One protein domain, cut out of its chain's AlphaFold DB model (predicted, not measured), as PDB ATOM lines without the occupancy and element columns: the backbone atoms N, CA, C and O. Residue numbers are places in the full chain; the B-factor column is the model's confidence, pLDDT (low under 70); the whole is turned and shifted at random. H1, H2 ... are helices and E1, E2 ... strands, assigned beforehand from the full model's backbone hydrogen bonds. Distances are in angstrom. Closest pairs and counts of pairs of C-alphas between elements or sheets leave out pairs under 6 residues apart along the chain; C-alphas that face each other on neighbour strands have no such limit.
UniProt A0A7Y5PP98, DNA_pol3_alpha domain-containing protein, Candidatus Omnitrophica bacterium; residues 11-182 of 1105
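AT A GLANCE: This is residues 11 to 182 of the 1105 residues of the protein "DNA_pol3_alpha domain-containing protein" of Candidatus Omnitrophica bacterium (UniProt A0A7Y5PP98). A small parallel two-stranded sheet, E1 and E2, is sandwiched between H1 on one face and H3 on the other, and beyond H3 a long helical hairpin, H4 and H5, extends away. A loose tail of short helices, H6 to H9, runs beside this core, and residues 166 to 182, of which 173 to 181 belong to H10, stick out. The printed part has 172 residues, mostly helix, with ten named helices and two strands in the order H1 E1 H2 H3 H4 H5 E2 H6 H7 H8 H9 H10. It is only just compact, close to loose, with a radius of gyration of the C-alphas of 18.3 A and spans of 55 by 40 by 34 A.

IN THESE COORDINATES: E1, residues 45 to 52, is 20.8 A long; E2, residues 126 to 132, 19.4 A. H1, residues 11 to 22, begins at C-alpha 11, (-20.639, 49.141, 18.847). H2 is residues 56 to 59 and H3 residues 61 to 71. H4, residues 81 to 95, is 21.2 A long; H5, residues 100 to 122, is 32.9 A and ends at (8.759, 50.524, 13.244). H6 is residues 134 to 137, H7 143 to 147, H8 151 to 154, H9 158 to 168 and H10 173 to 181, ending at (8.650, 26.627, 29.677).

HOW THE PARTS SIT: E1 and E2 are parallel at 18 degrees, with N 46 and O 126 and N 48 and O 128 each 2.8 A apart, within hydrogen-bond range. E1, H2 to H5 and E2 form a strand-helix-strand unit, two parallel neighbour strands with helices between them along the chain. The closest C-alphas of H1 and E1 are Leu 20 and Ala 47, 6.2 A; of H3 and E1, Asp 49 and Ala 71, 4.5 A. H3, the hub, touches residues 107 to 114 of H5 alone, closest at C-alphas 62 and 107, 7.4 A, at a steep tilt of 36 degrees, only just past shallow. H4 and H5 form a helical hairpin, opposite ways at a shallow tilt of 17 degrees; C-alphas 83 and 114 are closest, 4.7 A. H2 and H3 touch only at the corner, C-alphas 58 and 64 being closest, 4.5 A. H9 only just touches H3, only at their ends, with 3 pairs of C-alphas within 8 A; the closest, 61 and 158, are 4.7 A apart. H6 is close to H9 but not clearly touching, with C-alphas 137 and 159 closest, 6.0 A; H7, H8 and H10 touch no helix. Every O i to N i+4 pair is within hydrogen-bond range in H1, H3, H4, H5, H9 and H10; H7 has 0 of 1 but 2 of 2 O i to N i+3 pairs, and H2, H6 and H8 are too short for an i+4 pair.

THE WHOLE: The C-alphas farthest apart, of Asp 96 and Asn 182, are 59.1 A apart. The printed part has no cut, and the link from H1 to E1, 22 residues, is long. Mean pLDDT of the printed part is 72.6; residues 134 to 182 are among those under 70.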
ATOM      1  N   GLY A  11     -21.585  48.995  17.745       60.66
ATOM      2  CA  GLY A  11     -20.639  49.141  18.847       60.66
ATOM      3  C   GLY A  11     -19.184  48.775  18.524       60.66
ATOM      4  O   GLY A  11     -18.296  49.354  19.140       60.66
ATOM      5  N   LYS A  12     -18.908  47.875  17.566       70.00
ATOM      6  CA  LYS A  12     -17.533  47.393  17.278       70.00
ATOM      7  C   LYS A  12     -16.666  48.457  16.623       70.00
ATOM      8  O   LYS A  12     -15.657  48.862  17.195       70.00
ATOM      9  N   THR A  13     -17.126  48.979  15.487       77.81
ATOM     10  CA  THR A  13     -16.523  50.124  14.801       77.81
ATOM     11  C   THR A  13     -16.377  51.301  15.759       77.81
ATOM     12  O   THR A  13     -15.339  51.956  15.785       77.81
ATOM     13  N   ARG A  14     -17.379  51.539  16.620       78.25
ATOM     14  CA  ARG A  14     -17.335  52.604  17.628       78.25
ATOM     15  C   ARG A  14     -16.257  52.377  18.690       78.25
ATOM     16  O   ARG A  14     -15.586  53.335  19.055       78.25
ATOM     17  N   LEU A  15     -16.084  51.154  19.181       76.44
ATOM     18  CA  LEU A  15     -15.090  50.813  20.202       76.44
ATOM     19  C   LEU A  15     -13.669  50.816  19.624       76.44
ATOM     20  O   LEU A  15     -12.745  51.321  20.264       76.44
ATOM     21  N   LEU A  16     -13.501  50.343  18.388       79.50
ATOM     22  CA  LEU A  16     -12.245  50.452  17.651       79.50
ATOM     23  C   LEU A  16     -11.902  51.923  17.374       79.50
ATOM     24  O   LEU A  16     -10.782  52.347  17.642       79.50
ATOM     25  N   SER A  17     -12.886  52.731  16.973       82.75
ATOM     26  CA  SER A  17     -12.733  54.183  16.821       82.75
ATOM     27  C   SER A  17     -12.346  54.862  18.143       82.75
ATOM     28  O   SER A  17     -11.400  55.640  18.196       82.75
ATOM     29  N   GLU A  18     -13.008  54.526  19.251       81.88
ATOM     30  CA  GLU A  18     -12.647  55.042  20.579       81.88
ATOM     31  C   GLU A  18     -11.214  54.649  20.972       81.88
ATOM     32  O   GLU A  18     -10.484  55.462  21.535       81.88
ATOM     33  N   SER A  19     -10.786  53.431  20.631       82.44
ATOM     34  CA  SER A  19      -9.432  52.935  20.900       82.44
ATOM     35  C   SER A  19      -8.372  53.674  20.083       82.44
ATOM     36  O   SER A  19      -7.335  54.034  20.631       82.44
ATOM     37  N   LEU A  20      -8.633  53.936  18.797       84.56
ATOM     38  CA  LEU A  20      -7.730  54.685  17.914       84.56
ATOM     39  C   LEU A  20      -7.677  56.179  18.278       84.56
ATOM     40  O   LEU A  20      -6.602  56.773  18.264       84.56
ATOM     41  N   TRP A  21      -8.799  56.775  18.688       85.88
ATOM     42  CA  TRP A  21      -8.827  58.143  19.216       85.88
ATOM     43  C   TRP A  21      -8.012  58.259  20.513       85.88
ATOM     44  O   TRP A  21      -7.169  59.144  20.636       85.88
ATOM     45  N   ARG A  22      -8.152  57.302  21.445       81.94
ATOM     46  CA  ARG A  22      -7.299  57.204  22.651       81.94
ATOM     47  C   ARG A  22      -5.836  56.884  22.333       81.94
ATOM     48  O   ARG A  22      -4.952  57.206  23.121       81.94
ATOM     49  N   ALA A  23      -5.560  56.288  21.175       79.75
ATOM     50  CA  ALA A  23      -4.204  56.114  20.666       79.75
ATOM     51  C   ALA A  23      -3.574  57.418  20.143       79.75
ATOM     52  O   ALA A  23      -2.421  57.398  19.719       79.75
ATOM     53  N   GLY A  24      -4.312  58.533  20.178       80.50
ATOM     54  CA  GLY A  24      -3.846  59.846  19.751       80.50
ATOM     55  C   GLY A  24      -4.081  60.142  18.272       80.50
ATOM     56  O   GLY A  24      -3.489  61.090  17.771       80.50
ATOM     57  N   ASN A  25      -4.910  59.361  17.568       86.19
ATOM     58  CA  ASN A  25      -5.283  59.667  16.187       86.19
ATOM     59  C   ASN A  25      -6.442  60.697  16.154       86.19
ATOM     60  O   ASN A  25      -7.583  60.337  16.475       86.19
ATOM     61  N   PRO A  26      -6.193  61.959  15.744       82.12
ATOM     62  CA  PRO A  26      -7.204  63.017  15.754       82.12
ATOM     63  C   PRO A  26      -8.260  62.851  14.651       82.12
ATOM     64  O   PRO A  26      -9.361  63.392  14.765       82.12
ATOM     65  N   ASN A  27      -7.973  62.079  13.598       84.94
ATOM     66  CA  ASN A  27      -8.876  61.926  12.455       84.94
ATOM     67  C   ASN A  27     -10.112  61.080  12.769       84.94
ATOM     68  O   ASN A  27     -11.109  61.162  12.054       84.94
ATOM     69  N   ILE A  28     -10.067  60.275  13.833       85.50
ATOM     70  CA  ILE A  28     -11.166  59.373  14.181       85.50
ATOM     71  C   ILE A  28     -12.389  60.145  14.696       85.50
ATOM     72  O   ILE A  28     -13.523  59.816  14.349       85.50
ATOM     73  N   PHE A  29     -12.171  61.201  15.488       84.25
ATOM     74  CA  PHE A  29     -13.225  62.094  15.978       84.25
ATOM     75  C   PHE A  29     -12.786  63.563  15.869       84.25
ATOM     76  O   PHE A  29     -12.461  64.176  16.884       84.25
ATOM     77  N   PRO A  30     -12.839  64.171  14.669       78.25
ATOM     78  CA  PRO A  30     -12.251  65.492  14.413       78.25
ATOM     79  C   PRO A  30     -12.940  66.651  15.153       78.25
ATOM     80  O   PRO A  30     -12.405  67.752  15.210       78.25
ATOM     81  N   LEU A  31     -14.146  66.426  15.692       80.44
ATOM     82  CA  LEU A  31     -14.932  67.415  16.442       80.44
ATOM     83  C   LEU A  31     -14.903  67.190  17.963       80.44
ATOM     84  O   LEU A  31     -15.639  67.859  18.686       80.44
ATOM     85  N   ARG A  32     -14.127  66.218  18.451       80.56
ATOM     86  CA  ARG A  32     -14.034  65.885  19.876       80.56
ATOM     87  C   ARG A  32     -12.715  66.415  20.433       80.56
ATOM     88  O   ARG A  32     -11.712  66.382  19.730       80.56
ATOM     89  N   ASP A  33     -12.737  66.880  21.681       81.06
ATOM     90  CA  ASP A  33     -11.528  67.295  22.403       81.06
ATOM     91  C   ASP A  33     -10.512  66.144  22.497       81.06
ATOM     92  O   ASP A  33     -10.857  64.989  22.238       81.06
ATOM     93  N   ASP A  34      -9.269  66.435  22.876       78.81
ATOM     94  CA  ASP A  34      -8.251  65.402  23.082       78.81
ATOM     95  C   ASP A  34      -8.674  64.388  24.169       78.81
ATOM     96  O   ASP A  34      -9.388  64.739  25.120       78.81
ATOM     97  N   PRO A  35      -8.250  63.113  24.061       77.62
ATOM     98  CA  PRO A  35      -8.526  62.107  25.081       77.62
ATOM     99  C   PRO A  35      -8.007  62.534  26.470       77.62
ATOM    100  O   PRO A  35      -6.965  63.188  26.565       77.62
ATOM    101  N   PRO A  36      -8.697  62.158  27.570       77.56
ATOM    102  CA  PRO A  36      -8.323  62.584  28.915       77.56
ATOM    103  C   PRO A  36      -6.870  62.216  29.263       77.56
ATOM    104  O   PRO A  36      -6.434  61.094  28.974       77.56
ATOM    105  N   PRO A  37      -6.115  63.108  29.934       64.81
ATOM    106  CA  PRO A  37      -4.749  62.813  30.346       64.81
ATOM    107  C   PRO A  37      -4.726  61.601  31.292       64.81
ATOM    108  O   PRO A  37      -5.366  61.609  32.341       64.81
ATOM    109  N   GLY A  38      -3.994  60.552  30.901       67.12
ATOM    110  CA  GLY A  38      -3.936  59.256  31.594       67.12
ATOM    111  C   GLY A  38      -4.617  58.095  30.855       67.12
ATOM    112  O   GLY A  38      -4.343  56.942  31.178       67.12
ATOM    113  N   GLU A  39      -5.437  58.376  29.837       65.31
ATOM    114  CA  GLU A  39      -6.070  57.358  28.974       65.31
ATOM    115  C   GLU A  39      -5.448  57.277  27.569       65.31
ATOM    116  O   GLU A  39      -5.851  56.446  26.751       65.31
ATOM    117  N   ILE A  40      -4.455  58.127  27.302       71.56
ATOM    118  CA  ILE A  40      -3.702  58.161  26.047       71.56
ATOM    119  C   ILE A  40      -2.713  57.000  26.030       71.56
ATOM    120  O   ILE A  40      -2.052  56.713  27.033       71.56
ATOM    121  N   TRP A  41      -2.600  56.315  24.894       76.88
ATOM    122  CA  TRP A  41      -1.575  55.286  24.735       76.88
ATOM    123  C   TRP A  41      -0.174  55.883  24.943       76.88
ATOM    124  O   TRP A  41       0.054  57.064  24.692       76.88
ATOM    125  N   ALA A  42       0.762  55.067  25.437       66.62
ATOM    126  CA  ALA A  42       2.109  55.518  25.786       66.62
ATOM    127  C   ALA A  42       2.790  56.298  24.643       66.62
ATOM    128  O   ALA A  42       2.601  55.982  23.466       66.62
ATOM    129  N   GLU A  43       3.636  57.273  24.998       70.56
ATOM    130  CA  GLU A  43       4.467  57.994  24.029       70.56
ATOM    131  C   GLU A  43       5.231  57.001  23.139       70.56
ATOM    132  O   GLU A  43       5.853  56.055  23.629       70.56
ATOM    133  N   GLY A  44       5.169  57.194  21.817       77.69
ATOM    134  CA  GLY A  44       5.814  56.283  20.863       77.69
ATOM    135  C   GLY A  44       4.877  55.431  20.014       77.69
ATOM    136  O   GLY A  44       5.389  54.691  19.175       77.69
ATOM    137  N   VAL A  45       3.553  55.517  20.183       82.31
ATOM    138  CA  VAL A  45       2.587  54.780  19.349       82.31
ATOM    139  C   VAL A  45       2.014  55.661  18.240       82.31
ATOM    140  O   VAL A  45       1.622  56.791  18.491       82.31
ATOM    141  N   ILE A  46       1.948  55.121  17.023       85.75
ATOM    142  CA  ILE A  46       1.261  55.719  15.876       85.75
ATOM    143  C   ILE A  46       0.208  54.713  15.414       85.75
ATOM    144  O   ILE A  46       0.541  53.603  14.989       85.75
ATOM    145  N   ALA A  47      -1.065  55.078  15.522       87.81
ATOM    146  CA  ALA A  47      -2.182  54.238  15.101       87.81
ATOM    147  C   ALA A  47      -2.715  54.673  13.734       87.81
ATOM    148  O   ALA A  47      -2.910  55.855  13.501       87.81
ATOM    149  N   SER A  48      -2.962  53.744  12.818       88.88
ATOM    150  CA  SER A  48      -3.549  54.076  11.522       88.88
ATOM    151  C   SER A  48      -4.987  54.592  11.680       88.88
ATOM    152  O   SER A  48      -5.646  54.346  12.693       88.88
ATOM    153  N   ASP A  49      -5.503  55.260  10.652       89.62
ATOM    154  CA  ASP A  49      -6.944  55.362  10.432       89.62
ATOM    155  C   ASP A  49      -7.563  53.967  10.260       89.62
ATOM    156  O   ASP A  49      -6.871  52.961  10.050       89.62
ATOM    157  N   LEU A  50      -8.887  53.918  10.375       87.81
ATOM    158  CA  LEU A  50      -9.655  52.692  10.246       87.81
ATOM    159  C   LEU A  50      -9.629  52.171   8.797       87.81
ATOM    160  O   LEU A  50     -10.007  52.879   7.862       87.81
ATOM    161  N   LEU A  51      -9.204  50.922   8.624       86.44
ATOM    162  CA  LEU A  51      -9.239  50.169   7.374       86.44
ATOM    163  C   LEU A  51     -10.445  49.232   7.401       86.44
ATOM    164  O   LEU A  51     -10.418  48.229   8.110       86.44
ATOM    165  N   ASP A  52     -11.493  49.561   6.651       85.31
ATOM    166  CA  ASP A  52     -12.732  48.783   6.620       85.31
ATOM    167  C   ASP A  52     -12.732  47.775   5.466       85.31
ATOM    168  O   ASP A  52     -12.842  48.142   4.297       85.31
ATOM    169  N   PHE A  53     -12.647  46.485   5.795       77.44
ATOM    170  CA  PHE A  53     -12.636  45.405   4.806       77.44
ATOM    171  C   PHE A  53     -13.994  45.138   4.137       77.44
ATOM    172  O   PHE A  53     -14.085  44.234   3.300       77.44
ATOM    173  N   THR A  54     -15.037  45.926   4.428       74.19
ATOM    174  CA  THR A  54     -16.202  46.018   3.532       74.19
ATOM    175  C   THR A  54     -15.854  46.696   2.200       74.19
ATOM    176  O   THR A  54     -16.529  46.464   1.193       74.19
ATOM    177  N   GLU A  55     -14.767  47.478   2.144       78.25
ATOM    178  CA  GLU A  55     -14.260  48.051   0.903       78.25
ATOM    179  C   GLU A  55     -13.615  46.958   0.033       78.25
ATOM    180  O   GLU A  55     -12.493  46.508   0.268       78.25
ATOM    181  N   VAL A  56     -14.317  46.569  -1.037       73.31
ATOM    182  CA  VAL A  56     -13.913  45.491  -1.964       73.31
ATOM    183  C   VAL A  56     -12.498  45.683  -2.526       73.31
ATOM    184  O   VAL A  56     -11.800  44.705  -2.781       73.31
ATOM    185  N   ARG A  57     -12.038  46.929  -2.694       75.62
ATOM    186  CA  ARG A  57     -10.693  47.228  -3.218       75.62
ATOM    187  C   ARG A  57      -9.582  46.736  -2.294       75.62
ATOM    188  O   ARG A  57      -8.554  46.294  -2.784       75.62
ATOM    189  N   LEU A  58      -9.813  46.707  -0.980       77.88
ATOM    190  CA  LEU A  58      -8.830  46.229   0.003       77.88
ATOM    191  C   LEU A  58      -8.593  44.713  -0.064       77.88
ATOM    192  O   LEU A  58      -7.750  44.192   0.662       77.88
ATOM    193  N   GLN A  59      -9.309  44.000  -0.939       71.88
ATOM    194  CA  GLN A  59      -9.033  42.601  -1.261       71.88
ATOM    195  C   GLN A  59      -7.824  42.447  -2.202       71.88
ATOM    196  O   GLN A  59      -7.184  41.391  -2.185       71.88
ATOM    197  N   ALA A  60      -7.454  43.490  -2.958       76.94
ATOM    198  CA  ALA A  60      -6.225  43.542  -3.755       76.94
ATOM    199  C   ALA A  60      -5.063  44.130  -2.939       76.94
ATOM    200  O   ALA A  60      -5.205  45.178  -2.303       76.94
ATOM    201  N   ILE A  61      -3.899  43.470  -2.967       76.56
ATOM    202  CA  ILE A  61      -2.776  43.821  -2.085       76.56
ATOM    203  C   ILE A  61      -2.246  45.227  -2.369       76.56
ATOM    204  O   ILE A  61      -1.895  45.966  -1.450       76.56
ATOM    205  N   GLU A  62      -2.242  45.632  -3.636       80.06
ATOM    206  CA  GLU A  62      -1.757  46.936  -4.061       80.06
ATOM    207  C   GLU A  62      -2.604  48.078  -3.498       80.06
ATOM    208  O   GLU A  62      -2.067  49.137  -3.167       80.06
ATOM    209  N   ASP A  63      -3.917  47.866  -3.421       83.62
ATOM    210  CA  ASP A  63      -4.881  48.834  -2.907       83.62
ATOM    211  C   ASP A  63      -4.903  48.797  -1.371       83.62
ATOM    212  O   ASP A  63      -4.987  49.848  -0.737       83.62
ATOM    213  N   PHE A  64      -4.710  47.623  -0.759       85.00
ATOM    214  CA  PHE A  64      -4.519  47.496   0.686       85.00
ATOM    215  C   PHE A  64      -3.262  48.226   1.178       85.00
ATOM    216  O   PHE A  64      -3.346  49.008   2.121       85.00
ATOM    217  N   ILE A  65      -2.102  48.014   0.545       86.44
ATOM    218  CA  ILE A  65      -0.843  48.680   0.923       86.44
ATOM    219  C   ILE A  65      -0.964  50.196   0.741       86.44
ATOM    220  O   ILE A  65      -0.507  50.961   1.592       86.44
ATOM    221  N   GLU A  66      -1.601  50.638  -0.344       89.38
ATOM    222  CA  GLU A  66      -1.854  52.057  -0.586       89.38
ATOM    223  C   GLU A  66      -2.739  52.656   0.512       89.38
ATOM    224  O   GLU A  66      -2.367  53.663   1.116       89.38
ATOM    225  N   ARG A  67      -3.855  51.994   0.839       90.69
ATOM    226  CA  ARG A  67      -4.770  52.445   1.889       90.69
ATOM    227  C   ARG A  67      -4.119  52.429   3.268       90.69
ATOM    228  O   ARG A  67      -4.303  53.364   4.040       90.69
ATOM    229  N   LEU A  68      -3.326  51.407   3.575       89.81
ATOM    230  CA  LEU A  68      -2.586  51.305   4.829       89.81
ATOM    231  C   LEU A  68      -1.552  52.428   4.961       89.81
ATOM    232  O   LEU A  68      -1.448  53.039   6.022       89.81
ATOM    233  N   ARG A  69      -0.816  52.742   3.889       92.31
ATOM    234  CA  ARG A  69       0.089  53.898   3.846       92.31
ATOM    235  C   ARG A  69      -0.676  55.201   4.065       92.31
ATOM    236  O   ARG A  69      -0.238  56.042   4.842       92.31
ATOM    237  N   GLU A  70      -1.814  55.382   3.398       92.06
ATOM    238  CA  GLU A  70      -2.659  56.569   3.573       92.06
ATOM    239  C   GLU A  70      -3.202  56.708   4.990       92.06
ATOM    240  O   GLU A  70      -3.233  57.818   5.517       92.06
ATOM    241  N   ALA A  71      -3.563  55.596   5.624       91.00
ATOM    242  CA  ALA A  71      -4.090  55.576   6.979       91.00
ATOM    243  C   ALA A  71      -3.070  56.061   8.025       91.00
ATOM    244  O   ALA A  71      -3.455  56.406   9.137       91.00
ATOM    245  N   PHE A  72      -1.779  56.136   7.690       91.44
ATOM    246  CA  PHE A  72      -0.743  56.710   8.551       91.44
ATOM    247  C   PHE A  72      -0.411  58.184   8.263       91.44
ATOM    248  O   PHE A  72       0.324  58.795   9.036       91.44
ATOM    249  N   ASN A  73      -0.963  58.787   7.203       88.94
ATOM    250  CA  ASN A  73      -0.608  60.146   6.760       88.94
ATOM    251  C   ASN A  73      -0.832  61.255   7.787       88.94
ATOM    252  O   ASN A  73      -0.274  62.340   7.641       88.94
ATOM    253  N   TRP A  74      -1.684  61.016   8.778       85.94
ATOM    254  CA  TRP A  74      -2.013  62.013   9.787       85.94
ATOM    255  C   TRP A  74      -0.848  62.303  10.740       85.94
ATOM    256  O   TRP A  74      -0.834  63.361  11.364       85.94
ATOM    257  N   HIS A  75       0.133  61.400  10.844       86.94
ATOM    258  CA  HIS A  75       1.267  61.544  11.750       86.94
ATOM    259  C   HIS A  75       2.551  61.895  10.983       86.94
ATOM    260  O   HIS A  75       3.017  61.123  10.146       86.94
ATOM    261  N   GLU A  76       3.182  63.025  11.321       85.75
ATOM    262  CA  GLU A  76       4.328  63.588  10.579       85.75
ATOM    263  C   GLU A  76       5.547  62.652  10.496       85.75
ATOM    264  O   GLU A  76       6.315  62.708   9.540       85.75
ATOM    265  N   GLU A  77       5.727  61.770  11.480       84.69
ATOM    266  CA  GLU A  77       6.838  60.805  11.502       84.69
ATOM    267  C   GLU A  77       6.586  59.515  10.703       84.69
ATOM    268  O   GLU A  77       7.510  58.722  10.516       84.69
ATOM    269  N   ALA A  78       5.364  59.282  10.221       87.94
ATOM    270  CA  ALA A  78       5.016  58.088   9.454       87.94
ATOM    271  C   ALA A  78       5.148  58.336   7.940       87.94
ATOM    272  O   ALA A  78       4.180  58.268   7.185       87.94
ATOM    273  N   VAL A  79       6.367  58.651   7.490       91.25
ATOM    274  CA  VAL A  79       6.655  59.002   6.087       91.25
ATOM    275  C   VAL A  79       7.160  57.790   5.305       91.25
ATOM    276  O   VAL A  79       8.090  57.111   5.737       91.25
ATOM    277  N   PHE A  80       6.615  57.572   4.104       94.31
ATOM    278  CA  PHE A  80       6.951  56.445   3.223       94.31
ATOM    279  C   PHE A  80       7.591  56.911   1.896       94.31
ATOM    280  O   PHE A  80       7.017  56.728   0.819       94.31
ATOM    281  N   PRO A  81       8.771  57.561   1.932       91.75
ATOM    282  CA  PRO A  81       9.329  58.242   0.765       91.75
ATOM    283  C   PRO A  81       9.772  57.284  -0.351       91.75
ATOM    284  O   PRO A  81       9.676  57.631  -1.532       91.75
ATOM    285  N   ASN A  82      10.258  56.085  -0.010       92.88
ATOM    286  CA  ASN A  82      10.658  55.094  -1.008       92.88
ATOM    287  C   ASN A  82       9.419  54.472  -1.656       92.88
ATOM    288  O   ASN A  82       9.399  54.290  -2.876       92.88
ATOM    289  N   TYR A  83       8.379  54.192  -0.863       95.75
ATOM    290  CA  TYR A  83       7.097  53.722  -1.381       95.75
ATOM    291  C   TYR A  83       6.470  54.730  -2.338       95.75
ATOM    292  O   TYR A  83       6.108  54.365  -3.453       95.75
ATOM    293  N   ASP A  84       6.390  56.005  -1.957       94.62
ATOM    294  CA  ASP A  84       5.730  57.039  -2.760       94.62
ATOM    295  C   ASP A  84       6.406  57.227  -4.124       94.62
ATOM    296  O   ASP A  84       5.739  57.375  -5.159       94.62
ATOM    297  N   ALA A  85       7.740  57.163  -4.147       93.81
ATOM    298  CA  ALA A  85       8.527  57.201  -5.373       93.81
ATOM    299  C   ALA A  85       8.272  55.960  -6.251       93.81
ATOM    300  O   ALA A  85       8.010  56.094  -7.453       93.81
ATOM    301  N   ALA A  86       8.296  54.761  -5.662       92.75
ATOM    302  CA  ALA A  86       8.070  53.504  -6.375       92.75
ATOM    303  C   ALA A  86       6.623  53.373  -6.890       92.75
ATOM    304  O   ALA A  86       6.403  53.016  -8.049       92.75
ATOM    305  N   ARG A  87       5.629  53.771  -6.089       93.06
ATOM    306  CA  ARG A  87       4.206  53.798  -6.455       93.06
ATOM    307  C   ARG A  87       3.937  54.797  -7.574       93.06
ATOM    308  O   ARG A  87       3.191  54.493  -8.504       93.06
ATOM    309  N   SER A  88       4.586  55.962  -7.549       92.38
ATOM    310  CA  SER A  88       4.515  56.934  -8.646       92.38
ATOM    311  C   SER A  88       5.072  56.366  -9.955       92.38
ATOM    312  O   SER A  88       4.485  56.579 -11.018       92.38
ATOM    313  N   ALA A  89       6.171  55.607  -9.896       90.00
ATOM    314  CA  ALA A  89       6.729  54.921 -11.061       90.00
ATOM    315  C   ALA A  89       5.800  53.807 -11.583       90.00
ATOM    316  O   ALA A  89       5.591  53.709 -12.793       90.00
ATOM    317  N   TYR A  90       5.192  53.025 -10.686       91.44
ATOM    318  CA  TYR A  90       4.168  52.033 -11.022       91.44
ATOM    319  C   TYR A  90       2.953  52.669 -11.716       91.44
ATOM    320  O   TYR A  90       2.579  52.248 -12.812       91.44
ATOM    321  N   ARG A  91       2.385  53.744 -11.147       91.19
ATOM    322  CA  ARG A  91       1.233  54.463 -11.726       91.19
ATOM    323  C   ARG A  91       1.537  55.026 -13.116       91.19
ATOM    324  O   ARG A  91       0.681  54.940 -13.995       91.19
ATOM    325  N   ARG A  92       2.746  55.562 -13.339       91.19
ATOM    326  CA  ARG A  92       3.189  56.016 -14.672       91.19
ATOM    327  C   ARG A  92       3.225  54.857 -15.669       91.19
ATOM    328  O   ARG A  92       2.566  54.938 -16.695       91.19
ATOM    329  N   ARG A  93       3.869  53.738 -15.323       88.19
ATOM    330  CA  ARG A  93       3.950  52.550 -16.200       88.19
ATOM    331  C   ARG A  93       2.585  51.940 -16.525       88.19
ATOM    332  O   ARG A  93       2.371  51.514 -17.655       88.19
ATOM    333  N   ARG A  94       1.652  51.933 -15.566       86.12
ATOM    334  CA  ARG A  94       0.266  51.491 -15.790       86.12
ATOM    335  C   ARG A  94      -0.480  52.431 -16.742       86.12
ATOM    336  O   ARG A  94      -1.210  51.962 -17.608       86.12
ATOM    337  N   LYS A  95      -0.282  53.749 -16.603       89.44
ATOM    338  CA  LYS A  95      -0.884  54.765 -17.484       89.44
ATOM    339  C   LYS A  95      -0.323  54.706 -18.908       89.44
ATOM    340  O   LYS A  95      -1.080  54.886 -19.855       89.44
ATOM    341  N   ASP A  96       0.963  54.405 -19.045       89.19
ATOM    342  CA  ASP A  96       1.665  54.321 -20.328       89.19
ATOM    343  C   ASP A  96       1.395  52.995 -21.082       89.19
ATOM    344  O   ASP A  96       1.981  52.771 -22.138       89.19
ATOM    345  N   GLN A  97       0.516  52.122 -20.558       82.94
ATOM    346  CA  GLN A  97       0.151  50.810 -21.129       82.94
ATOM    347  C   GLN A  97       1.366  49.941 -21.510       82.94
ATOM    348  O   GLN A  97       1.369  49.247 -22.526       82.94
ATOM    349  N   VAL A  98       2.422  49.990 -20.691       81.38
ATOM    350  CA  VAL A  98       3.645  49.198 -20.890       81.38
ATOM    351  C   VAL A  98       3.347  47.702 -20.698       81.38
ATOM    352  O   VAL A  98       2.363  47.339 -20.058       81.38
ATOM    353  N   ASP A  99       4.214  46.836 -21.232       86.81
ATOM    354  CA  ASP A  99       4.147  45.378 -21.070       86.81
ATOM    355  C   ASP A  99       3.800  44.936 -19.635       86.81
ATOM    356  O   ASP A  99       4.316  45.474 -18.647       86.81
ATOM    357  N   TYR A 100       2.954  43.909 -19.530       79.06
ATOM    358  CA  TYR A 100       2.440  43.386 -18.265       79.06
ATOM    359  C   TYR A 100       3.555  43.026 -17.272       79.06
ATOM    360  O   TYR A 100       3.439  43.317 -16.080       79.06
ATOM    361  N   ASN A 101       4.687  42.482 -17.741       82.31
ATOM    362  CA  ASN A 101       5.799  42.129 -16.855       82.31
ATOM    363  C   ASN A 101       6.480  43.366 -16.258       82.31
ATOM    364  O   ASN A 101       6.932  43.336 -15.112       82.31
ATOM    365  N   ALA A 102       6.528  44.476 -16.999       82.94
ATOM    366  CA  ALA A 102       7.089  45.733 -16.512       82.94
ATOM    367  C   ALA A 102       6.187  46.396 -15.458       82.94
ATOM    368  O   ALA A 102       6.701  47.008 -14.513       82.94
ATOM    369  N   ILE A 103       4.864  46.247 -15.600       83.44
ATOM    370  CA  ILE A 103       3.866  46.668 -14.608       83.44
ATOM    371  C   ILE A 103       3.980  45.799 -13.350       83.44
ATOM    372  O   ILE A 103       4.138  46.343 -12.259       83.44
ATOM    373  N   LYS A 104       4.021  44.469 -13.500       82.88
ATOM    374  CA  LYS A 104       4.194  43.516 -12.391       82.88
ATOM    375  C   LYS A 104       5.492  43.753 -11.611       82.88
ATOM    376  O   LYS A 104       5.485  43.789 -10.386       82.88
ATOM    377  N   THR A 105       6.602  43.994 -12.313       86.94
ATOM    378  CA  THR A 105       7.898  44.312 -11.684       86.94
ATOM    379  C   THR A 105       7.847  45.638 -10.922       86.94
ATOM    380  O   THR A 105       8.445  45.769  -9.859       86.94
ATOM    381  N   ALA A 106       7.131  46.637 -11.448       86.25
ATOM    382  CA  ALA A 106       6.965  47.920 -10.771       86.25
ATOM    383  C   ALA A 106       6.052  47.833  -9.539       86.25
ATOM    384  O   ALA A 106       6.312  48.540  -8.570       86.25
ATOM    385  N   ALA A 107       5.025  46.977  -9.572       85.00
ATOM    386  CA  ALA A 107       4.173  46.690  -8.418       85.00
ATOM    387  C   ALA A 107       4.991  46.044  -7.290       85.00
ATOM    388  O   ALA A 107       5.075  46.610  -6.207       85.00
ATOM    389  N   ALA A 108       5.733  44.971  -7.591       84.56
ATOM    390  CA  ALA A 108       6.590  44.297  -6.611       84.56
ATOM    391  C   ALA A 108       7.658  45.230  -6.001       84.56
ATOM    392  O   ALA A 108       7.930  45.173  -4.804       84.56
ATOM    393  N   ALA A 109       8.242  46.125  -6.810       87.38
ATOM    394  CA  ALA A 109       9.190  47.126  -6.321       87.38
ATOM    395  C   ALA A 109       8.534  48.169  -5.397       87.38
ATOM    396  O   ALA A 109       9.186  48.668  -4.479       87.38
ATOM    397  N   ALA A 110       7.260  48.511  -5.628       88.75
ATOM    398  CA  ALA A 110       6.501  49.364  -4.721       88.75
ATOM    399  C   ALA A 110       6.221  48.644  -3.397       88.75
ATOM    400  O   ALA A 110       6.462  49.225  -2.343       88.75
ATOM    401  N   ASP A 111       5.822  47.374  -3.428       85.19
ATOM    402  CA  ASP A 111       5.564  46.592  -2.212       85.19
ATOM    403  C   ASP A 111       6.832  46.440  -1.357       85.19
ATOM    404  O   ASP A 111       6.816  46.675  -0.146       85.19
ATOM    405  N   GLU A 112       7.974  46.132  -1.981       86.38
ATOM    406  CA  GLU A 112       9.264  46.056  -1.286       86.38
ATOM    407  C   GLU A 112       9.646  47.401  -0.644       86.38
ATOM    408  O   GLU A 112      10.087  47.450   0.510       86.38
ATOM    409  N   ALA A 113       9.435  48.505  -1.369       87.69
ATOM    410  CA  ALA A 113       9.704  49.848  -0.872       87.69
ATOM    411  C   ALA A 113       8.795  50.226   0.311       87.69
ATOM    412  O   ALA A 113       9.289  50.815   1.276       87.69
ATOM    413  N   PHE A 114       7.518  49.823   0.291       91.56
ATOM    414  CA  PHE A 114       6.603  49.992   1.422       91.56
ATOM    415  C   PHE A 114       7.139  49.322   2.682       91.56
ATOM    416  O   PHE A 114       7.298  49.980   3.709       91.56
ATOM    417  N   PHE A 115       7.466  48.028   2.619       85.56
ATOM    418  CA  PHE A 115       7.926  47.301   3.804       85.56
ATOM    419  C   PHE A 115       9.279  47.795   4.313       85.56
ATOM    420  O   PHE A 115       9.553  47.704   5.512       85.56
ATOM    421  N   LYS A 116      10.128  48.330   3.432       86.00
ATOM    422  CA  LYS A 116      11.383  48.968   3.829       86.00
ATOM    423  C   LYS A 116      11.133  50.224   4.665       86.00
ATOM    424  O   LYS A 116      11.713  50.343   5.743       86.00
ATOM    425  N   ASP A 117      10.257  51.110   4.198       87.38
ATOM    426  CA  ASP A 117       9.875  52.327   4.923       87.38
ATOM    427  C   ASP A 117       9.144  51.988   6.225       87.38
ATOM    428  O   ASP A 117       9.517  52.460   7.299       87.38
ATOM    429  N   TYR A 118       8.185  51.062   6.155       86.44
ATOM    430  CA  TYR A 118       7.436  50.566   7.305       86.44
ATOM    431  C   TYR A 118       8.364  50.043   8.412       86.44
ATOM    432  O   TYR A 118       8.201  50.387   9.582       86.44
ATOM    433  N   ARG A 119       9.379  49.237   8.060       81.88
ATOM    434  CA  ARG A 119      10.371  48.723   9.023       81.88
ATOM    435  C   ARG A 119      11.224  49.829   9.631       81.88
ATOM    436  O   ARG A 119      11.552  49.726  10.807       81.88
ATOM    437  N   ALA A 120      11.601  50.845   8.858       83.44
ATOM    438  CA  ALA A 120      12.390  51.962   9.369       83.44
ATOM    439  C   ALA A 120      11.609  52.751  10.432       83.44
ATOM    440  O   ALA A 120      12.146  53.023  11.502       83.44
ATOM    441  N   ILE A 121      10.324  53.023  10.184       83.62
ATOM    442  CA  ILE A 121       9.438  53.686  11.154       83.62
ATOM    443  C   ILE A 121       9.220  52.791  12.385       83.62
ATOM    444  O   ILE A 121       9.312  53.249  13.524       83.62
ATOM    445  N   ALA A 122       8.997  51.490  12.171       79.88
ATOM    446  CA  ALA A 122       8.759  50.524  13.244       79.88
ATOM    447  C   ALA A 122       9.959  50.324  14.198       79.88
ATOM    448  O   ALA A 122       9.797  49.745  15.273       79.88
ATOM    449  N   GLN A 123      11.166  50.775  13.828       80.75
ATOM    450  CA  GLN A 123      12.348  50.732  14.701       80.75
ATOM    451  C   GLN A 123      12.319  51.799  15.801       80.75
ATOM    452  O   GLN A 123      12.899  51.579  16.865       80.75
ATOM    453  N   SER A 124      11.685  52.946  15.552       80.44
ATOM    454  CA  SER A 124      11.611  54.070  16.496       80.44
ATOM    455  C   SER A 124      10.225  54.250  17.105       80.44
ATOM    456  O   SER A 124      10.109  54.790  18.205       80.44
ATOM    457  N   ARG A 125       9.176  53.806  16.408       80.69
ATOM    458  CA  ARG A 125       7.778  53.959  16.814       80.69
ATOM    459  C   ARG A 125       7.049  52.625  16.744       80.69
ATOM    460  O   ARG A 125       7.366  51.747  15.949       80.69
ATOM    461  N   ARG A 126       6.015  52.480  17.562       78.81
ATOM    462  CA  ARG A 126       5.091  51.352  17.507       78.81
ATOM    463  C   ARG A 126       3.951  51.696  16.557       78.81
ATOM    464  O   ARG A 126       3.122  52.536  16.882       78.81
ATOM    465  N   LEU A 127       3.899  51.020  15.414       79.81
ATOM    466  CA  LEU A 127       2.807  51.160  14.452       79.81
ATOM    467  C   LEU A 127       1.654  50.217  14.808       79.81
ATOM    468  O   LEU A 127       1.883  49.042  15.107       79.81
ATOM    469  N   VAL A 128       0.424  50.729  14.787       81.25
ATOM    470  CA  VAL A 128      -0.806  49.970  15.065       81.25
ATOM    471  C   VAL A 128      -1.756  50.099  13.885       81.25
ATOM    472  O   VAL A 128      -1.979  51.204  13.405       81.25
ATOM    473  N   TRP A 129      -2.301  48.979  13.408       85.88
ATOM    474  CA  TRP A 129      -3.283  48.956  12.319       85.88
ATOM    475  C   TRP A 129      -4.687  48.866  12.913       85.88
ATOM    476  O   TRP A 129      -4.970  47.938  13.675       85.88
ATOM    477  N   GLY A 130      -5.555  49.813  12.571       85.25
ATOM    478  CA  GLY A 130      -6.983  49.754  12.865       85.25
ATOM    479  C   GLY A 130      -7.708  49.004  11.757       85.25
ATOM    480  O   GLY A 130      -7.946  49.584  10.708       85.25
ATOM    481  N   LEU A 131      -8.038  47.729  11.964       83.44
ATOM    482  CA  LEU A 131      -8.725  46.897  10.969       83.44
ATOM    483  C   LEU A 131     -10.182  46.683  11.391       83.44
ATOM    484  O   LEU A 131     -10.418  46.081  12.438       83.44
ATOM    485  N   ASP A 132     -11.135  47.156  10.591       79.88
ATOM    486  CA  ASP A 132     -12.567  46.913  10.786       79.88
ATOM    487  C   ASP A 132     -13.078  45.831   9.837       79.88
ATOM    488  O   ASP A 132     -12.546  45.625   8.743       79.88
ATOM    489  N   THR A 133     -14.107  45.115  10.279       72.12
ATOM    490  CA  THR A 133     -14.741  44.024   9.524       72.12
ATOM    491  C   THR A 133     -13.743  42.955   9.036       72.12
ATOM    492  O   THR A 133     -13.910  42.356   7.970       72.12
ATOM    493  N   ALA A 134     -12.670  42.705   9.800       62.69
ATOM    494  CA  ALA A 134     -11.590  41.782   9.435       62.69
ATOM    495  C   ALA A 134     -12.071  40.330   9.232       62.69
ATOM    496  O   ALA A 134     -11.387  39.536   8.590       62.69
ATOM    497  N   GLU A 135     -13.266  39.978   9.710       58.19
ATOM    498  CA  GLU A 135     -13.962  38.733   9.383       58.19
ATOM    499  C   GLU A 135     -14.194  38.538   7.874       58.19
ATOM    500  O   GLU A 135     -14.272  37.394   7.423       58.19
ATOM    501  N   GLN A 136     -14.221  39.610   7.074       58.72
ATOM    502  CA  GLN A 136     -14.286  39.539   5.606       58.72
ATOM    503  C   GLN A 136     -13.010  38.951   4.984       58.72
ATOM    504  O   GLN A 136     -13.026  38.514   3.837       58.72
ATOM    505  N   LEU A 137     -11.905  38.877   5.739       53.12
ATOM    506  CA  LEU A 137     -10.698  38.145   5.341       53.12
ATOM    507  C   LEU A 137     -10.845  36.625   5.547       53.12
ATOM    508  O   LEU A 137     -10.038  35.847   5.030       53.12
ATOM    509  N   SER A 138     -11.858  36.172   6.295       50.56
ATOM    510  CA  SER A 138     -12.131  34.750   6.514       50.56
ATOM    511  C   SER A 138     -12.857  34.136   5.310       50.56
ATOM    512  O   SER A 138     -13.719  34.741   4.677       50.56
ATOM    513  N   SER A 139     -12.520  32.888   4.976       45.06
ATOM    514  CA  SER A 139     -12.952  32.209   3.736       45.06
ATOM    515  C   SER A 139     -14.463  31.986   3.616       45.06
ATOM    516  O   SER A 139     -14.908  31.510   2.575       45.06
ATOM    517  N   GLY A 140     -15.225  32.269   4.673       45.16
ATOM    518  CA  GLY A 140     -16.678  32.137   4.701       45.16
ATOM    519  C   GLY A 140     -17.439  33.407   4.307       45.16
ATOM    520  O   GLY A 140     -18.637  33.310   4.068       45.16
ATOM    521  N   GLY A 141     -16.781  34.572   4.230       36.31
ATOM    522  CA  GLY A 141     -17.463  35.868   4.087       36.31
ATOM    523  C   GLY A 141     -17.951  36.213   2.675       36.31
ATOM    524  O   GLY A 141     -18.978  36.870   2.532       36.31
ATOM    525  N   ALA A 142     -17.272  35.738   1.624       45.19
ATOM    526  CA  ALA A 142     -17.617  36.079   0.239       45.19
ATOM    527  C   ALA A 142     -17.533  34.866  -0.714       45.19
ATOM    528  O   ALA A 142     -16.601  34.766  -1.516       45.19
ATOM    529  N   PRO A 143     -18.503  33.932  -0.661       42.84
ATOM    530  CA  PRO A 143     -18.559  32.775  -1.563       42.84
ATOM    531  C   PRO A 143     -18.564  33.159  -3.051       42.84
ATOM    532  O   PRO A 143     -17.947  32.474  -3.860       42.84
ATOM    533  N   TRP A 144     -19.174  34.299  -3.392       44.41
ATOM    534  CA  TRP A 144     -19.276  34.819  -4.761       44.41
ATOM    535  C   TRP A 144     -17.923  35.206  -5.382       44.41
ATOM    536  O   TRP A 144     -17.765  35.158  -6.599       44.41
ATOM    537  N   LEU A 145     -16.914  35.540  -4.566       41.03
ATOM    538  CA  LEU A 145     -15.579  35.896  -5.058       41.03
ATOM    539  C   LEU A 145     -14.832  34.670  -5.615       41.03
ATOM    540  O   LEU A 145     -14.003  34.803  -6.508       41.03
ATOM    541  N   ARG A 146     -15.131  33.462  -5.112       44.28
ATOM    542  CA  ARG A 146     -14.489  32.207  -5.553       44.28
ATOM    543  C   ARG A 146     -14.937  31.748  -6.933       44.28
ATOM    544  O   ARG A 146     -14.214  30.997  -7.574       44.28
ATOM    545  N   GLU A 147     -16.111  32.178  -7.375       43.38
ATOM    546  CA  GLU A 147     -16.644  31.821  -8.693       43.38
ATOM    547  C   GLU A 147     -16.080  32.719  -9.807       43.38
ATOM    548  O   GLU A 147     -16.143  32.357 -10.979       43.38
ATOM    549  N   LEU A 148     -15.480  33.859  -9.441       39.41
ATOM    550  CA  LEU A 148     -14.937  34.862 -10.366       39.41
ATOM    551  C   LEU A 148     -13.404  34.863 -10.477       39.41
ATOM    552  O   LEU A 148     -12.874  35.511 -11.377       39.41
ATOM    553  N   LEU A 149     -12.691  34.170  -9.586       39.34
ATOM    554  CA  LEU A 149     -11.229  34.204  -9.495       39.34
ATOM    555  C   LEU A 149     -10.609  32.867  -9.919       39.34
ATOM    556  O   LEU A 149     -11.076  31.796  -9.535       39.34
ATOM    557  N   THR A 150      -9.533  32.924 -10.705       46.59
ATOM    558  CA  THR A 150      -8.753  31.737 -11.078       46.59
ATOM    559  C   THR A 150      -7.852  31.277  -9.928       46.59
ATOM    560  O   THR A 150      -7.630  32.004  -8.959       46.59
ATOM    561  N   SER A 151      -7.297  30.061 -10.017       44.81
ATOM    562  CA  SER A 151      -6.322  29.563  -9.030       44.81
ATOM    563  C   SER A 151      -5.112  30.486  -8.869       44.81
ATOM    564  O   SER A 151      -4.580  30.595  -7.770       44.81
ATOM    565  N   ASP A 152      -4.728  31.183  -9.939       44.75
ATOM    566  CA  ASP A 152      -3.600  32.114  -9.945       44.75
ATOM    567  C   ASP A 152      -3.969  33.463  -9.295       44.75
ATOM    568  O   ASP A 152      -3.103  34.135  -8.737       44.75
ATOM    569  N   ASP A 153      -5.255  33.838  -9.289       44.53
ATOM    570  CA  ASP A 153      -5.753  35.032  -8.589       44.53
ATOM    571  C   ASP A 153      -5.883  34.799  -7.070       44.53
ATOM    572  O   ASP A 153      -5.779  35.733  -6.274       44.53
ATOM    573  N   LEU A 154      -6.058  33.542  -6.640       46.72
ATOM    574  CA  LEU A 154      -6.084  33.160  -5.220       46.72
ATOM    575  C   LEU A 154      -4.701  33.296  -4.555       46.72
ATOM    576  O   LEU A 154      -4.628  33.680  -3.383       46.72
ATOM    577  N   ASP A 155      -3.620  33.091  -5.315       45.19
ATOM    578  CA  ASP A 155      -2.233  33.342  -4.887       45.19
ATOM    579  C   ASP A 155      -1.917  34.844  -4.687       45.19
ATOM    580  O   ASP A 155      -0.921  35.199  -4.048       45.19
ATOM    581  N   PHE A 156      -2.786  35.733  -5.185       49.88
ATOM    582  CA  PHE A 156      -2.712  37.193  -5.038       49.88
ATOM    583  C   PHE A 156      -3.622  37.759  -3.942       49.88
ATOM    584  O   PHE A 156      -3.675  38.977  -3.757       49.88
ATOM    585  N   SER A 157      -4.328  36.912  -3.186       58.28
ATOM    586  CA  SER A 157      -5.226  37.416  -2.149       58.28
ATOM    587  C   SER A 157      -4.448  38.144  -1.043       58.28
ATOM    588  O   SER A 157      -3.496  37.619  -0.455       58.28
ATOM    589  N   THR A 158      -4.896  39.362  -0.717       56.78
ATOM    590  CA  THR A 158      -4.383  40.179   0.400       56.78
ATOM    591  C   THR A 158      -4.318  39.376   1.700       56.78
ATOM    592  O   THR A 158      -3.394  39.525   2.494       56.78
ATOM    593  N   ARG A 159      -5.247  38.432   1.874       60.22
ATOM    594  CA  ARG A 159      -5.281  37.460   2.966       60.22
ATOM    595  C   ARG A 159      -4.012  36.609   3.069       60.22
ATOM    596  O   ARG A 159      -3.379  36.614   4.121       60.22
ATOM    597  N   ASP A 160      -3.655  35.851   2.033       54.38
ATOM    598  CA  ASP A 160      -2.523  34.919   2.099       54.38
ATOM    599  C   ASP A 160      -1.201  35.664   2.275       54.38
ATOM    600  O   ASP A 160      -0.307  35.193   2.979       54.38
ATOM    601  N   GLN A 161      -1.090  36.866   1.708       56.34
ATOM    602  CA  GLN A 161       0.084  37.709   1.897       56.34
ATOM    603  C   GLN A 161       0.136  38.359   3.283       56.34
ATOM    604  O   GLN A 161       1.205  38.342   3.888       56.34
ATOM    605  N   ILE A 162      -0.980  38.848   3.844       58.31
ATOM    606  CA  ILE A 162      -1.041  39.316   5.242       58.31
ATOM    607  C   ILE A 162      -0.685  38.169   6.192       58.31
ATOM    608  O   ILE A 162       0.133  38.352   7.089       58.31
ATOM    609  N   LEU A 163      -1.214  36.963   5.973       53.72
ATOM    610  CA  LEU A 163      -0.885  35.788   6.784       53.72
ATOM    611  C   LEU A 163       0.592  35.385   6.643       53.72
ATOM    612  O   LEU A 163       1.233  35.102   7.653       53.72
ATOM    613  N   ARG A 164       1.175  35.428   5.436       51.31
ATOM    614  CA  ARG A 164       2.616  35.182   5.213       51.31
ATOM    615  C   ARG A 164       3.502  36.278   5.816       51.31
ATOM    616  O   ARG A 164       4.561  35.966   6.355       51.31
ATOM    617  N   LEU A 165       3.080  37.543   5.784       52.34
ATOM    618  CA  LEU A 165       3.760  38.663   6.451       52.34
ATOM    619  C   LEU A 165       3.747  38.478   7.972       52.34
ATOM    620  O   LEU A 165       4.788  38.618   8.611       52.34
ATOM    621  N   LEU A 166       2.608  38.069   8.536       49.88
ATOM    622  CA  LEU A 166       2.473  37.732   9.954       49.88
ATOM    623  C   LEU A 166       3.342  36.520  10.334       49.88
ATOM    624  O   LEU A 166       4.006  36.560  11.367       49.88
ATOM    625  N   GLN A 167       3.418  35.499   9.470       44.53
ATOM    626  CA  GLN A 167       4.277  34.317   9.641       44.53
ATOM    627  C   GLN A 167       5.782  34.623   9.486       44.53
ATOM    628  O   GLN A 167       6.616  34.005  10.152       44.53
ATOM    629  N   GLY A 168       6.164  35.595   8.654       40.91
ATOM    630  CA  GLY A 168       7.552  36.049   8.502       40.91
ATOM    631  C   GLY A 168       8.047  36.923   9.663       40.91
ATOM    632  O   GLY A 168       9.246  36.980   9.936       40.91
ATOM    633  N   MET A 169       7.134  37.577  10.388       40.78
ATOM    634  CA  MET A 169       7.435  38.416  11.558       40.78
ATOM    635  C   MET A 169       7.570  37.605  12.868       40.78
ATOM    636  O   MET A 169       8.014  38.136  13.887       40.78
ATOM    637  N   THR A 170       7.281  36.298  12.835       39.81
ATOM    638  CA  THR A 170       7.337  35.330  13.952       39.81
ATOM    639  C   THR A 170       8.742  34.840  14.334       39.81
ATOM    640  O   THR A 170       8.902  33.748  14.863       39.81
ATOM    641  N   SER A 171       9.798  35.645  14.197       36.31
ATOM    642  CA  SER A 171      11.068  35.356  14.908       36.31
ATOM    643  C   SER A 171      10.953  35.541  16.441       36.31
ATOM    644  O   SER A 171      11.892  35.272  17.190       36.31
ATOM    645  N   ALA A 172       9.762  35.914  16.929       37.22
ATOM    646  CA  ALA A 172       9.367  36.016  18.333       37.22
ATOM    647  C   ALA A 172       9.013  34.672  19.021       37.22
ATOM    648  O   ALA A 172       8.497  34.680  20.140       37.22
ATOM    649  N   PHE A 173       9.322  33.515  18.420       35.69
ATOM    650  CA  PHE A 173       9.093  32.197  19.043       35.69
ATOM    651  C   PHE A 173       9.842  31.988  20.372       35.69
ATOM    652  O   PHE A 173       9.408  31.195  21.199       35.69
ATOM    653  N   ARG A 174      10.887  32.772  20.678       38.41
ATOM    654  CA  ARG A 174      11.597  32.671  21.972       38.41
ATOM    655  C   ARG A 174      10.785  33.155  23.179       38.41
ATOM    656  O   ARG A 174      11.107  32.782  24.304       38.41
ATOM    657  N   ALA A 175       9.768  33.995  22.979       38.69
ATOM    658  CA  ALA A 175       8.861  34.405  24.055       38.69
ATOM    659  C   ALA A 175       7.779  33.343  24.309       38.69
ATOM    660  O   ALA A 175       7.425  33.094  25.458       38.69
ATOM    661  N   VAL A 176       7.323  32.680  23.242       38.03
ATOM    662  CA  VAL A 176       6.385  31.552  23.308       38.03
ATOM    663  C   VAL A 176       7.056  30.335  23.941       38.03
ATOM    664  O   VAL A 176       6.464  29.751  24.836       38.03
ATOM    665  N   ASP A 177       8.318  30.039  23.613       35.75
ATOM    666  CA  ASP A 177       9.081  28.984  24.295       35.75
ATOM    667  C   ASP A 177       9.273  29.288  25.783       35.75
ATOM    668  O   ASP A 177       9.155  28.388  26.603       35.75
ATOM    669  N   ARG A 178       9.499  30.550  26.183       38.12
ATOM    670  CA  ARG A 178       9.583  30.924  27.612       38.12
ATOM    671  C   ARG A 178       8.237  30.830  28.336       38.12
ATOM    672  O   ARG A 178       8.228  30.476  29.508       38.12
ATOM    673  N   LEU A 179       7.123  31.125  27.664       40.34
ATOM    674  CA  LEU A 179       5.772  30.936  28.213       40.34
ATOM    675  C   LEU A 179       5.393  29.450  28.288       40.34
ATOM    676  O   LEU A 179       4.836  29.021  29.291       40.34
ATOM    677  N   ALA A 180       5.779  28.651  27.292       38.69
ATOM    678  CA  ALA A 180       5.639  27.198  27.301       38.69
ATOM    679  C   ALA A 180       6.527  26.536  28.375       38.69
ATOM    680  O   ALA A 180       6.115  25.563  29.000       38.69
ATOM    681  N   SER A 181       7.711  27.101  28.645       41.84
ATOM    682  CA  SER A 181       8.650  26.627  29.677       41.84
ATOM    683  C   SER A 181       8.227  26.986  31.106       41.84
ATOM    684  O   SER A 181       8.609  26.289  32.042       41.84
ATOM    685  N   ASN A 182       7.457  28.064  31.295       35.22
ATOM    686  CA  ASN A 182       7.059  28.568  32.618       35.22
ATOM    687  C   ASN A 182       5.752  27.957  33.152       35.22
ATOM    688  O   ASN A 182       5.148  28.505  34.071       35.22
TER     689      ASN A 182